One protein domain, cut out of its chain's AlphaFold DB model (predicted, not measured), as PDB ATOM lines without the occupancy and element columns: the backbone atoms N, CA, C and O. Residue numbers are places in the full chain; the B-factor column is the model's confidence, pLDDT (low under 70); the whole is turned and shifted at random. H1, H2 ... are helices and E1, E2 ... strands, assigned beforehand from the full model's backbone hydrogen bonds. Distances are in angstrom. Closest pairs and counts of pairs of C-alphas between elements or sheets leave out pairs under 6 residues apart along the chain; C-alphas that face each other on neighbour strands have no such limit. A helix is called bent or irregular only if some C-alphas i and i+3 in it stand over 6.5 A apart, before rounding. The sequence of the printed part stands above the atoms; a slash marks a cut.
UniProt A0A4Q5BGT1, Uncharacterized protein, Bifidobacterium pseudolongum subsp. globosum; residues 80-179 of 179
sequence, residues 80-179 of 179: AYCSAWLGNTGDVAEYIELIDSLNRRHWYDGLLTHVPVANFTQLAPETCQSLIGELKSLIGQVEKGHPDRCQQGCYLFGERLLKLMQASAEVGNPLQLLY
ATOM      1  N   ALA A  80     264.639 276.742 203.631       88.19
ATOM      2  CA  ALA A  80     265.656 277.737 203.935       88.19
ATOM      3  C   ALA A  80     265.707 278.005 205.442       88.19
ATOM      4  O   ALA A  80     264.703 278.355 206.052       88.19
ATOM      5  N   TYR A  81     266.891 277.901 206.051       90.25
ATOM      6  CA  TYR A  81     267.093 278.337 207.441       90.25
ATOM      7  C   TYR A  81     266.778 279.824 207.609       90.25
ATOM      8  O   TYR A  81     266.234 280.249 208.627       90.25
ATOM      9  N   CYS A  82     267.131 280.613 206.599       91.69
ATOM     10  CA  CYS A  82     266.735 282.002 206.472       91.69
ATOM     11  C   CYS A  82     266.808 282.433 205.007       91.69
ATOM     12  O   CYS A  82     267.579 281.880 204.217       91.69
ATOM     13  N   SER A  83     266.024 283.444 204.650       91.69
ATOM     14  CA  SER A  83     266.048 284.046 203.323       91.69
ATOM     15  C   SER A  83     265.740 285.538 203.376       91.69
ATOM     16  O   SER A  83     265.167 286.044 204.345       91.69
ATOM     17  N   ALA A  84     266.172 286.270 202.352       91.50
ATOM     18  CA  ALA A  84     265.855 287.680 202.194       91.50
ATOM     19  C   ALA A  84     265.954 288.127 200.732       91.50
ATOM     20  O   ALA A  84     266.859 287.739 199.997       91.50
ATOM     21  N   TRP A  85     265.076 289.056 200.352       89.88
ATOM     22  CA  TRP A  85     265.299 289.912 199.189       89.88
ATOM     23  C   TRP A  85     266.382 290.938 199.529       89.88
ATOM     24  O   TRP A  85     266.156 291.859 200.320       89.88
ATOM     25  N   LEU A  86     267.572 290.772 198.958       87.31
ATOM     26  CA  LEU A  86     268.712 291.647 199.219       87.31
ATOM     27  C   LEU A  86     268.511 293.032 198.610       87.31
ATOM     28  O   LEU A  86     268.800 294.030 199.264       87.31
ATOM     29  N   GLY A  87     267.955 293.095 197.404       83.31
ATOM     30  CA  GLY A  87     267.760 294.339 196.668       83.31
ATOM     31  C   GLY A  87     267.691 294.078 195.173       83.31
ATOM     32  O   GLY A  87     267.388 292.968 194.743       83.31
ATOM     33  N   ASN A  88     267.984 295.089 194.375       82.06
ATOM     34  CA  ASN A  88     268.165 294.981 192.937       82.06
ATOM     35  C   ASN A  88     269.630 295.240 192.543       82.06
ATOM     36  O   ASN A  88     270.485 295.555 193.367       82.06
ATOM     37  N   THR A  89     269.931 295.116 191.255       79.62
ATOM     38  CA  THR A  89     271.270 295.396 190.708       79.62
ATOM     39  C   THR A  89     271.764 296.827 190.965       79.62
ATOM     40  O   THR A  89     272.969 297.044 191.031       79.62
ATOM     41  N   GLY A  90     270.859 297.797 191.114       82.38
ATOM     42  CA  GLY A  90     271.179 299.170 191.511       82.38
ATOM     43  C   GLY A  90     271.633 299.264 192.966       82.38
ATOM     44  O   GLY A  90     272.652 299.890 193.227       82.38
ATOM     45  N   ASP A  91     270.971 298.556 193.887       84.94
ATOM     46  CA  ASP A  91     271.392 298.498 195.296       84.94
ATOM     47  C   ASP A  91     272.815 297.923 195.436       84.94
ATOM     48  O   ASP A  91     273.603 298.390 196.258       84.94
ATOM     49  N   VAL A  92     273.176 296.946 194.590       82.69
ATOM     50  CA  VAL A  92     274.545 296.400 194.513       82.69
ATOM     51  C   VAL A  92     275.532 297.423 193.963       82.69
ATOM     52  O   VAL A  92     276.622 297.570 194.514       82.69
ATOM     53  N   ALA A  93     275.176 298.136 192.894       84.12
ATOM     54  CA  ALA A  93     276.034 299.174 192.329       84.12
ATOM     55  C   ALA A  93     276.306 300.285 193.355       84.12
ATOM     56  O   ALA A  93     277.462 300.627 193.592       84.12
ATOM     57  N   GLU A  94     275.268 300.766 194.038       85.88
ATOM     58  CA  GLU A  94     275.391 301.748 195.118       85.88
ATOM     59  C   GLU A  94     276.237 301.223 196.287       85.88
ATOM     60  O   GLU A  94     276.998 301.975 196.893       85.88
ATOM     61  N   TYR A  95     276.140 299.931 196.606       86.31
ATOM     62  CA  TYR A  95     276.970 299.300 197.630       86.31
ATOM     63  C   TYR A  95     278.458 299.256 197.236       86.31
ATOM     64  O   TYR A  95     279.327 299.540 198.063       86.31
ATOM     65  N   ILE A  96     278.772 298.966 195.970       86.44
ATOM     66  CA  ILE A  96     280.148 299.028 195.447       86.44
ATOM     67  C   ILE A  96     280.652 300.475 195.446       86.44
ATOM     68  O   ILE A  96     281.755 300.735 195.920       86.44
ATOM     69  N   GLU A  97     279.845 301.426 194.971       86.69
ATOM     70  CA  GLU A  97     280.183 302.853 194.988       86.69
ATOM     71  C   GLU A  97     280.425 303.364 196.409       86.69
ATOM     72  O   GLU A  97     281.338 304.157 196.644       86.69
ATOM     73  N   LEU A  98     279.645 302.884 197.379       86.00
ATOM     74  CA  LEU A  98     279.858 303.177 198.787       86.00
ATOM     75  C   LEU A  98     281.242 302.696 199.234       86.00
ATOM     76  O   LEU A  98     281.983 303.497 199.799       86.00
ATOM     77  N   ILE A  99     281.610 301.440 198.964       88.00
ATOM     78  CA  ILE A  99     282.945 300.907 199.289       88.00
ATOM     79  C   ILE A  99     284.042 301.741 198.615       88.00
ATOM     80  O   ILE A  99     285.033 302.092 199.259       88.00
ATOM     81  N   ASP A 100     283.849 302.104 197.350       87.06
ATOM     82  CA  ASP A 100     284.803 302.883 196.561       87.06
ATOM     83  C   ASP A 100     284.951 304.326 197.054       87.06
ATOM     84  O   ASP A 100     286.037 304.903 196.972       87.06
ATOM     85  N   SER A 101     283.887 304.902 197.618       84.38
ATOM     86  CA  SER A 101     283.912 306.235 198.228       84.38
ATOM     87  C   SER A 101     284.690 306.277 199.545       84.38
ATOM     88  O   SER A 101     285.106 307.349 199.997       84.38
ATOM     89  N   LEU A 102     284.925 305.120 200.170       80.88
ATOM     90  CA  LEU A 102     285.771 305.030 201.346       80.88
ATOM     91  C   LEU A 102     287.238 305.067 200.912       80.88
ATOM     92  O   LEU A 102     287.695 304.255 200.111       80.88
ATOM     93  N   ASN A 103     288.044 305.913 201.562       78.06
ATOM     94  CA  ASN A 103     289.508 305.963 201.392       78.06
ATOM     95  C   ASN A 103     290.242 304.694 201.905       78.06
ATOM     96  O   ASN A 103     291.394 304.760 202.339       78.06
ATOM     97  N   ARG A 104     289.565 303.540 201.941       83.38
ATOM     98  CA  ARG A 104     290.014 302.253 202.490       83.38
ATOM     99  C   ARG A 104     289.480 301.054 201.694       83.38
ATOM    100  O   ARG A 104     289.311 299.994 202.277       83.38
ATOM    101  N   ARG A 105     289.243 301.197 200.383       83.88
ATOM    102  CA  ARG A 105     288.746 300.121 199.497       83.88
ATOM    103  C   ARG A 105     289.398 298.750 199.748       83.88
ATOM    104  O   ARG A 105     288.683 297.777 199.928       83.88
ATOM    105  N   HIS A 106     290.727 298.714 199.870       87.31
ATOM    106  CA  HIS A 106     291.517 297.498 200.132       87.31
ATOM    107  C   HIS A 106     291.162 296.736 201.426       87.31
ATOM    108  O   HIS A 106     291.586 295.604 201.616       87.31
ATOM    109  N   TRP A 107     290.415 297.342 202.357       88.12
ATOM    110  CA  TRP A 107     289.915 296.657 203.561       88.12
ATOM    111  C   TRP A 107     288.667 295.816 203.287       88.12
ATOM    112  O   TRP A 107     288.217 295.107 204.180       88.12
ATOM    113  N   TYR A 108     288.111 295.929 202.083       90.06
ATOM    114  CA  TYR A 108     286.869 295.294 201.657       90.06
ATOM    115  C   TYR A 108     287.078 294.446 200.395       90.06
ATOM    116  O   TYR A 108     286.126 294.172 199.665       90.06
ATOM    117  N   ASP A 109     288.325 294.059 200.099       88.69
ATOM    118  CA  ASP A 109     288.658 293.267 198.910       88.69
ATOM    119  C   ASP A 109     287.954 291.903 198.924       88.69
ATOM    120  O   ASP A 109     287.557 291.417 197.864       88.69
ATOM    121  N   GLY A 110     287.729 291.305 200.101       88.44
ATOM    122  CA  GLY A 110     286.969 290.066 200.231       88.44
ATOM    123  C   GLY A 110     285.521 290.258 199.790       88.44
ATOM    124  O   GLY A 110     285.022 289.516 198.938       88.44
ATOM    125  N   LEU A 111     284.860 291.301 200.301       87.88
ATOM    126  CA  LEU A 111     283.511 291.663 199.863       87.88
ATOM    127  C   LEU A 111     283.470 291.972 198.365       87.88
ATOM    128  O   LEU A 111     282.591 291.467 197.678       87.88
ATOM    129  N   LEU A 112     284.426 292.734 197.834       86.12
ATOM    130  CA  LEU A 112     284.485 293.064 196.407       86.12
ATOM    131  C   LEU A 112     284.794 291.860 195.507       86.12
ATOM    132  O   LEU A 112     284.453 291.875 194.328       86.12
ATOM    133  N   THR A 113     285.416 290.814 196.046       85.00
ATOM    134  CA  THR A 113     285.700 289.578 195.308       85.00
ATOM    135  C   THR A 113     284.482 288.661 195.265       85.00
ATOM    136  O   THR A 113     284.197 288.063 194.231       85.00
ATOM    137  N   HIS A 114     283.761 288.539 196.381       80.38
ATOM    138  CA  HIS A 114     282.751 287.493 196.565       80.38
ATOM    139  C   HIS A 114     281.299 287.961 196.444       80.38
ATOM    140  O   HIS A 114     280.420 287.145 196.190       80.38
ATOM    141  N   VAL A 115     281.034 289.246 196.663       76.25
ATOM    142  CA  VAL A 115     279.682 289.802 196.791       76.25
ATOM    143  C   VAL A 115     279.183 290.595 195.563       76.25
ATOM    144  O   VAL A 115     277.965 290.742 195.479       76.25
ATOM    145  N   PRO A 116     279.981 291.061 194.564       62.81
ATOM    146  CA  PRO A 116     279.411 291.943 193.540       62.81
ATOM    147  C   PRO A 116     279.391 291.423 192.096       62.81
ATOM    148  O   PRO A 116     278.941 292.173 191.231       62.81
ATOM    149  N   VAL A 117     279.847 290.204 191.777       53.62
ATOM    150  CA  VAL A 117     279.973 289.790 190.363       53.62
ATOM    151  C   VAL A 117     279.144 288.548 190.043       53.62
ATOM    152  O   VAL A 117     279.413 287.448 190.509       53.62
ATOM    153  N   ALA A 118     278.121 288.798 189.227       46.66
ATOM    154  CA  ALA A 118     277.113 287.892 188.702       46.66
ATOM    155  C   ALA A 118     277.605 286.489 188.304       46.66
ATOM    156  O   ALA A 118     278.527 286.341 187.501       46.66
ATOM    157  N   ASN A 119     276.887 285.501 188.845       50.47
ATOM    158  CA  ASN A 119     276.452 284.207 188.299       50.47
ATOM    159  C   ASN A 119     276.444 283.225 189.469       50.47
ATOM    160  O   ASN A 119     277.511 282.831 189.931       50.47
ATOM    161  N   PHE A 120     275.241 282.912 189.969       55.41
ATOM    162  CA  PHE A 120     274.951 281.884 190.978       55.41
ATOM    163  C   PHE A 120     276.094 281.636 191.966       55.41
ATOM    164  O   PHE A 120     276.758 280.599 191.950       55.41
ATOM    165  N   THR A 121     276.378 282.631 192.807       72.38
ATOM    166  CA  THR A 121     277.452 282.496 193.785       72.38
ATOM    167  C   THR A 121     276.896 281.787 195.007       72.38
ATOM    168  O   THR A 121     276.121 282.345 195.784       72.38
ATOM    169  N   GLN A 122     277.301 280.534 195.167       85.25
ATOM    170  CA  GLN A 122     277.181 279.840 196.432       85.25
ATOM    171  C   GLN A 122     278.395 280.208 197.285       85.25
ATOM    172  O   GLN A 122     279.536 279.892 196.942       85.25
ATOM    173  N   LEU A 123     278.160 280.902 198.394       88.94
ATOM    174  CA  LEU A 123     279.202 281.211 199.361       88.94
ATOM    175  C   LEU A 123     279.255 280.100 200.406       88.94
ATOM    176  O   LEU A 123     278.266 279.809 201.084       88.94
ATOM    177  N   ALA A 124     280.429 279.484 200.530       91.38
ATOM    178  CA  ALA A 124     280.690 278.508 201.576       91.38
ATOM    179  C   ALA A 124     280.578 279.165 202.971       91.38
ATOM    180  O   ALA A 124     280.873 280.362 203.104       91.38
ATOM    181  N   PRO A 125     280.190 278.411 204.016       94.00
ATOM    182  CA  PRO A 125     280.104 278.925 205.386       94.00
ATOM    183  C   PRO A 125     281.401 279.581 205.867       94.00
ATOM    184  O   PRO A 125     281.370 280.619 206.525       94.00
ATOM    185  N   GLU A 126     282.556 279.026 205.495       94.62
ATOM    186  CA  GLU A 126     283.875 279.539 205.872       94.62
ATOM    187  C   GLU A 126     284.157 280.890 205.209       94.62
ATOM    188  O   GLU A 126     284.687 281.798 205.851       94.62
ATOM    189  N   THR A 127     283.745 281.048 203.947       92.69
ATOM    190  CA  THR A 127     283.822 282.321 203.224       92.69
ATOM    191  C   THR A 127     282.894 283.351 203.859       92.69
ATOM    192  O   THR A 127     283.303 284.486 204.100       92.69
ATOM    193  N   CYS A 128     281.659 282.968 204.205       93.88
ATOM    194  CA  CYS A 128     280.749 283.848 204.940       93.88
ATOM    195  C   CYS A 128     281.390 284.300 206.259       93.88
ATOM    196  O   CYS A 128     281.455 285.497 206.540       93.88
ATOM    197  N   GLN A 129     281.955 283.362 207.021       95.81
ATOM    198  CA  GLN A 129     282.624 283.641 208.286       95.81
ATOM    199  C   GLN A 129     283.803 284.611 208.131       95.81
ATOM    200  O   GLN A 129     283.956 285.508 208.964       95.81
ATOM    201  N   SER A 130     284.615 284.481 207.075       94.25
ATOM    202  CA  SER A 130     285.726 285.410 206.832       94.25
ATOM    203  C   SER A 130     285.259 286.820 206.460       94.25
ATOM    204  O   SER A 130     285.907 287.793 206.838       94.25
ATOM    205  N   LEU A 131     284.117 286.949 205.774       93.19
ATOM    206  CA  LEU A 131     283.606 288.229 205.269       93.19
ATOM    207  C   LEU A 131     282.784 289.026 206.294       93.19
ATOM    208  O   LEU A 131     282.683 290.248 206.178       93.19
ATOM    209  N   ILE A 132     282.235 288.374 207.328       95.69
ATOM    210  CA  ILE A 132     281.432 289.034 208.377       95.69
ATOM    211  C   ILE A 132     282.176 290.221 209.007       95.69
ATOM    212  O   ILE A 132     281.554 291.234 209.329       95.69
ATOM    213  N   GLY A 133     283.494 290.113 209.201       95.25
ATOM    214  CA  GLY A 133     284.307 291.185 209.782       95.25
ATOM    215  C   GLY A 133     284.352 292.438 208.903       95.25
ATOM    216  O   GLY A 133     284.111 293.543 209.395       95.25
ATOM    217  N   GLU A 134     284.604 292.259 207.604       94.00
ATOM    218  CA  GLU A 134     284.613 293.345 206.617       94.00
ATOM    219  C   GLU A 134     283.235 294.014 206.530       94.00
ATOM    220  O   GLU A 134     283.131 295.239 206.606       94.00
ATOM    221  N   LEU A 135     282.165 293.213 206.471       92.38
ATOM    222  CA  LEU A 135     280.792 293.704 206.349       92.38
ATOM    223  C   LEU A 135     280.332 294.487 207.584       92.38
ATOM    224  O   LEU A 135     279.793 295.586 207.456       92.38
ATOM    225  N   LYS A 136     280.616 293.982 208.793       94.81
ATOM    226  CA  LYS A 136     280.350 294.709 210.048       94.81
ATOM    227  C   LYS A 136     281.122 296.021 210.123       94.81
ATOM    228  O   LYS A 136     280.578 297.027 210.578       94.81
ATOM    229  N   SER A 137     282.387 296.015 209.697       92.88
ATOM    230  CA  SER A 137     283.193 297.234 209.636       92.88
ATOM    231  C   SER A 137     282.560 298.253 208.692       92.88
ATOM    232  O   SER A 137     282.420 299.412 209.075       92.88
ATOM    233  N   LEU A 138     282.138 297.829 207.497       90.19
ATOM    234  CA  LEU A 138     281.507 298.705 206.515       90.19
ATOM    235  C   LEU A 138     280.222 299.339 207.059       90.19
ATOM    236  O   LEU A 138     280.112 300.564 207.064       90.19
ATOM    237  N   ILE A 139     279.299 298.524 207.580       90.81
ATOM    238  CA  ILE A 139     278.036 298.983 208.184       90.81
ATOM    239  C   ILE A 139     278.315 300.025 209.274       90.81
ATOM    240  O   ILE A 139     277.797 301.139 209.218       90.81
ATOM    241  N   GLY A 140     279.235 299.727 210.197       90.94
ATOM    242  CA  GLY A 140     279.585 300.650 211.277       90.94
ATOM    243  C   GLY A 140     280.249 301.955 210.812       90.94
ATOM    244  O   GLY A 140     280.178 302.959 211.523       90.94
ATOM    245  N   GLN A 141     280.908 301.982 209.647       87.88
ATOM    246  CA  GLN A 141     281.413 303.229 209.053       87.88
ATOM    247  C   GLN A 141     280.275 304.074 208.474       87.88
ATOM    248  O   GLN A 141     280.282 305.291 208.656       87.88
ATOM    249  N   VAL A 142     279.291 303.445 207.825       86.00
ATOM    250  CA  VAL A 142     278.110 304.143 207.294       86.00
ATOM    251  C   VAL A 142     277.312 304.772 208.427       86.00
ATOM    252  O   VAL A 142     277.040 305.968 208.377       86.00
ATOM    253  N   GLU A 143     277.022 304.017 209.485       89.00
ATOM    254  CA  GLU A 143     276.259 304.516 210.637       89.00
ATOM    255  C   GLU A 143     276.920 305.735 211.300       89.00
ATOM    256  O   GLU A 143     276.238 306.661 211.737       89.00
ATOM    257  N   LYS A 144     278.257 305.756 211.370       87.06
ATOM    258  CA  LYS A 144     279.015 306.844 212.009       87.06
ATOM    259  C   LYS A 144     279.234 308.049 211.100       87.06
ATOM    260  O   LYS A 144     279.203 309.177 211.582       87.06
ATOM    261  N   GLY A 145     279.544 307.815 209.827       82.75
ATOM    262  CA  GLY A 145     279.949 308.861 208.883       82.75
ATOM    263  C   GLY A 145     278.803 309.429 208.050       82.75
ATOM    264  O   GLY A 145     278.867 310.585 207.640       82.75
ATOM    265  N   HIS A 146     277.763 308.627 207.813       77.94
ATOM    266  CA  HIS A 146     276.677 308.907 206.872       77.94
ATOM    267  C   HIS A 146     275.329 308.355 207.383       77.94
ATOM    268  O   HIS A 146     274.711 307.511 206.726       77.94
ATOM    269  N   PRO A 147     274.843 308.795 208.562       77.00
ATOM    270  CA  PRO A 147     273.604 308.276 209.149       77.00
ATOM    271  C   PRO A 147     272.368 308.519 208.265       77.00
ATOM    272  O   PRO A 147     271.403 307.760 208.318       77.00
ATOM    273  N   ASP A 148     272.410 309.533 207.399       81.12
ATOM    274  CA  ASP A 148     271.408 309.819 206.368       81.12
ATOM    275  C   ASP A 148     271.267 308.693 205.330       81.12
ATOM    276  O   ASP A 148     270.206 308.531 204.727       81.12
ATOM    277  N   ARG A 149     272.308 307.871 205.157       78.00
ATOM    278  CA  ARG A 149     272.322 306.739 204.223       78.00
ATOM    279  C   ARG A 149     271.818 305.428 204.826       78.00
ATOM    280  O   ARG A 149     271.614 304.473 204.087       78.00
ATOM    281  N   CYS A 150     271.530 305.373 206.128       79.81
ATOM    282  CA  CYS A 150     271.073 304.146 206.804       79.81
ATOM    283  C   CYS A 150     269.667 303.677 206.379       79.81
ATOM    284  O   CYS A 150     269.210 302.614 206.787       79.81
ATOM    285  N   GLN A 151     268.960 304.467 205.568       79.81
ATOM    286  CA  GLN A 151     267.678 304.085 204.967       79.81
ATOM    287  C   GLN A 151     267.790 303.785 203.463       79.81
ATOM    288  O   GLN A 151     266.787 303.446 202.838       79.81
ATOM    289  N   GLN A 152     268.984 303.914 202.874       82.75
ATOM    290  CA  GLN A 152     269.208 303.652 201.454       82.75
ATOM    291  C   GLN A 152     269.285 302.150 201.168       82.75
ATOM    292  O   GLN A 152     269.638 301.346 202.038       82.75
ATOM    293  N   GLY A 153     268.967 301.782 199.924       79.88
ATOM    294  CA  GLY A 153     268.959 300.395 199.466       79.88
ATOM    295  C   GLY A 153     270.299 299.696 199.684       79.88
ATOM    296  O   GLY A 153     270.321 298.590 200.216       79.88
ATOM    297  N   CYS A 154     271.416 300.379 199.420       79.25
ATOM    298  CA  CYS A 154     272.769 299.857 199.640       79.25
ATOM    299  C   CYS A 154     273.080 299.487 201.103       79.25
ATOM    300  O   CYS A 154     273.734 298.476 201.366       79.25
ATOM    301  N   TYR A 155     272.589 300.262 202.074       85.31
ATOM    302  CA  TYR A 155     272.764 299.949 203.492       85.31
ATOM    303  C   TYR A 155     271.926 298.732 203.890       85.31
ATOM    304  O   TYR A 155     272.425 297.793 204.511       85.31
ATOM    305  N   LEU A 156     270.654 298.722 203.480       87.56
ATOM    306  CA  LEU A 156     269.743 297.608 203.744       87.56
ATOM    307  C   LEU A 156     270.223 296.312 203.079       87.56
ATOM    308  O   LEU A 156     270.064 295.241 203.664       87.56
ATOM    309  N   PHE A 157     270.840 296.410 201.900       89.25
ATOM    310  CA  PHE A 157     271.517 295.306 201.229       89.25
ATOM    311  C   PHE A 157     272.608 294.712 202.129       89.25
ATOM    312  O   PHE A 157     272.575 293.515 202.416       89.25
ATOM    313  N   GLY A 158     273.520 295.547 202.646       90.00
ATOM    314  CA  GLY A 158     274.598 295.111 203.540       90.00
ATOM    315  C   GLY A 158     274.089 294.469 204.835       90.00
ATOM    316  O   GLY A 158     274.550 293.396 205.217       90.00
ATOM    317  N   GLU A 159     273.087 295.070 205.476       92.44
ATOM    318  CA  GLU A 159     272.453 294.544 206.696       92.44
ATOM    319  C   GLU A 159     271.793 293.174 206.482       92.44
ATOM    320  O   GLU A 159     271.930 292.257 207.298       92.44
ATOM    321  N   ARG A 160     271.057 293.009 205.378       93.25
ATOM    322  CA  ARG A 160     270.409 291.732 205.044       93.25
ATOM    323  C   ARG A 160     271.443 290.668 204.705       93.25
ATOM    324  O   ARG A 160     271.329 289.542 205.189       93.25
ATOM    325  N   LEU A 161     272.467 291.034 203.938       92.38
ATOM    326  CA  LEU A 161     273.571 290.142 203.612       92.38
ATOM    327  C   LEU A 161     274.318 289.692 204.872       92.38
ATOM    328  O   LEU A 161     274.651 288.515 204.992       92.38
ATOM    329  N   LEU A 162     274.515 290.588 205.844       94.69
ATOM    330  CA  LEU A 162     275.162 290.259 207.111       94.69
ATOM    331  C   LEU A 162     274.380 289.188 207.868       94.69
ATOM    332  O   LEU A 162     274.970 288.199 208.298       94.69
ATOM    333  N   LYS A 163     273.057 289.346 207.982       95.31
ATOM    334  CA  LYS A 163     272.191 288.356 208.640       95.31
ATOM    335  C   LYS A 163     272.292 286.981 207.980       95.31
ATOM    336  O   LYS A 163     272.398 285.975 208.675       95.31
ATOM    337  N   LEU A 164     272.301 286.943 206.649       95.12
ATOM    338  CA  LEU A 164     272.432 285.707 205.878       95.12
ATOM    339  C   LEU A 164     273.806 285.049 206.061       95.12
ATOM    340  O   LEU A 164     273.876 283.852 206.320       95.12
ATOM    341  N   MET A 165     274.897 285.815 205.985       95.00
ATOM    342  CA  MET A 165     276.253 285.293 206.203       95.00
ATOM    343  C   MET A 165     276.439 284.756 207.625       95.00
ATOM    344  O   MET A 165     277.070 283.719 207.811       95.00
ATOM    345  N   GLN A 166     275.873 285.435 208.627       96.88
ATOM    346  CA  GLN A 166     275.897 284.967 210.014       96.88
ATOM    347  C   GLN A 166     275.145 283.649 210.176       96.88
ATOM    348  O   GLN A 166     275.689 282.723 210.768       96.88
ATOM    349  N   ALA A 167     273.940 283.546 209.614       95.88
ATOM    350  CA  ALA A 167     273.171 282.310 209.658       95.88
ATOM    351  C   ALA A 167     273.896 281.167 208.934       95.88
ATOM    352  O   ALA A 167     273.981 280.070 209.473       95.88
ATOM    353  N   SER A 168     274.478 281.430 207.757       95.62
ATOM    354  CA  SER A 168     275.283 280.459 207.006       95.62
ATOM    355  C   SER A 168     276.443 279.913 207.841       95.62
ATOM    356  O   SER A 168     276.605 278.697 207.950       95.62
ATOM    357  N   ALA A 169     277.206 280.803 208.479       96.00
ATOM    358  CA  ALA A 169     278.319 280.422 209.338       96.00
ATOM    359  C   ALA A 169     277.868 279.671 210.604       96.00
ATOM    360  O   ALA A 169     278.556 278.755 211.047       96.00
ATOM    361  N   GLU A 170     276.719 280.035 211.179       96.12
ATOM    362  CA  GLU A 170     276.174 279.410 212.386       96.12
ATOM    363  C   GLU A 170     275.687 277.981 212.134       96.12
ATOM    364  O   GLU A 170     276.032 277.070 212.887       96.12
ATOM    365  N   VAL A 171     274.900 277.771 211.075       94.44
ATOM    366  CA  VAL A 171     274.317 276.454 210.774       94.44
ATOM    367  C   VAL A 171     275.240 275.570 209.933       94.44
ATOM    368  O   VAL A 171     274.945 274.394 209.737       94.44
ATOM    369  N   GLY A 172     276.347 276.121 209.423       94.38
ATOM    370  CA  GLY A 172     277.300 275.400 208.579       94.38
ATOM    371  C   GLY A 172     276.771 275.088 207.176       94.38
ATOM    372  O   GLY A 172     277.262 274.159 206.534       94.38
ATOM    373  N   ASN A 173     275.785 275.850 206.690       93.19
ATOM    374  CA  ASN A 173     275.187 275.652 205.368       93.19
ATOM    375  C   ASN A 173     275.503 276.813 204.429       93.19
ATOM    376  O   ASN A 173     275.595 277.957 204.873       93.19
ATOM    377  N   PRO A 174     275.648 276.543 203.127       91.06
ATOM    378  CA  PRO A 174     276.001 277.561 202.151       91.06
ATOM    379  C   PRO A 174     274.918 278.638 202.001       91.06
ATOM    380  O   PRO A 174     273.715 278.355 202.049       91.06
ATOM    381  N   LEU A 175     275.367 279.869 201.763       91.56
ATOM    382  CA  LEU A 175     274.528 280.983 201.335       91.56
ATOM    383  C   LEU A 175     274.419 280.972 199.807       91.56
ATOM    384  O   LEU A 175     275.431 281.004 199.111       91.56
ATOM    385  N   GLN A 176     273.198 280.953 199.294       89.44
ATOM    386  CA  GLN A 176     272.892 281.013 197.870       89.44
ATOM    387  C   GLN A 176     272.408 282.407 197.489       89.44
ATOM    388  O   GLN A 176     271.531 282.959 198.158       89.44
ATOM    389  N   LEU A 177     272.963 282.949 196.406       85.12
ATOM    390  CA  LEU A 177     272.509 284.177 195.758       85.12
ATOM    391  C   LEU A 177     271.808 283.818 194.441       85.12
ATOM    392  O   LEU A 177     272.430 283.256 193.539       85.12
ATOM    393  N   LEU A 178     270.519 284.138 194.357       80.06
ATOM    394  CA  LEU A 178     269.609 283.836 193.254       80.06
ATOM    395  C   LEU A 178     269.245 285.156 192.545       80.06
ATOM    396  O   LEU A 178     268.864 286.131 193.205       80.06
ATOM    397  N   TYR A 179     269.425 285.199 191.222       71.00
ATOM    398  CA  TYR A 179     269.306 286.396 190.372       71.00
ATOM    399  C   TYR A 179     268.128 286.309 189.402       71.00
ATOM    400  O   TYR A 179     267.884 285.198 188.891       71.00
TER     401      TYR A 179
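This is residues 80 to 179 of the 179 residues of an uncharacterized protein of Bifidobacterium pseudolongum subsp. globosum (UniProt A0A4Q5BGT1). Two long helices, H3 and H4, lie side by side and run opposite ways; H2 packs on residues 131 to 138 of H3, and H1 crosses the beginning of H4 at about a right angle. Strand E1 runs beside H4 on the side away from H3, and the short strand E2 pairs with residues 122 to 123 of the link from H2 to H3. The printed part has 100 residues, with four named helices and two named strands in the order E1, H1, H2, H3, H4, E2; the class is mostly helix. It is compact, with a radius of gyration of the C-alphas of 12.7 A, and spans 34 by 24 by 21 A.

H3, residues 125 to 145, is 30.1 A long. It has a kink of 35 degrees near residue 132 and is only just irregular, with C-alphas 130 and 133 6.6 A apart. H4, residues 153 to 171, is 27.0 A long. H2, residues 105 to 114, is irregular, with C-alphas 107 and 110 8.0 A apart. H1 is residues 89 to 101. E1, residues 80 to 88, begins at C-alpha 80 (265.656, 277.737, 203.935); E2, residues 175 to 178, ends at C-alpha 178 (269.609, 283.836, 193.254).

The hairpin H3 and H4 touch at a shallow tilt of 33 degrees, only just short of steep; their closest C-alphas, Pro 125 and Ala 169, are 4.6 A apart. H2 touches H3 at a steep tilt of 43 degrees, closest at C-alphas Tyr 108 and Glu 134, 5.8 A. H1 and H4 are about perpendicular at 86 degrees and touch, closest at C-alphas Tyr 95 and Cys 154, 4.7 A. H1 and H2 only just touch, with 3 pairs of C-alphas within 8 A, the closest Ile 99 and Arg 105 at 5.9 A. The closest C-alphas of E1 and H4, Leu 86 and Phe 157, are 5.0 A apart. E1 and E2 pair with no named strand. Every O i to N i+4 pair is within hydrogen-bond range in H1 and H4, against 3 of 6 in H2 and 15 of 17 in H3.

The C-alphas farthest apart, Ala 80 and Asn 103, are 37.0 A apart. The printed part has no cut and no long link. Residues 116 to 120 have pLDDT under 70.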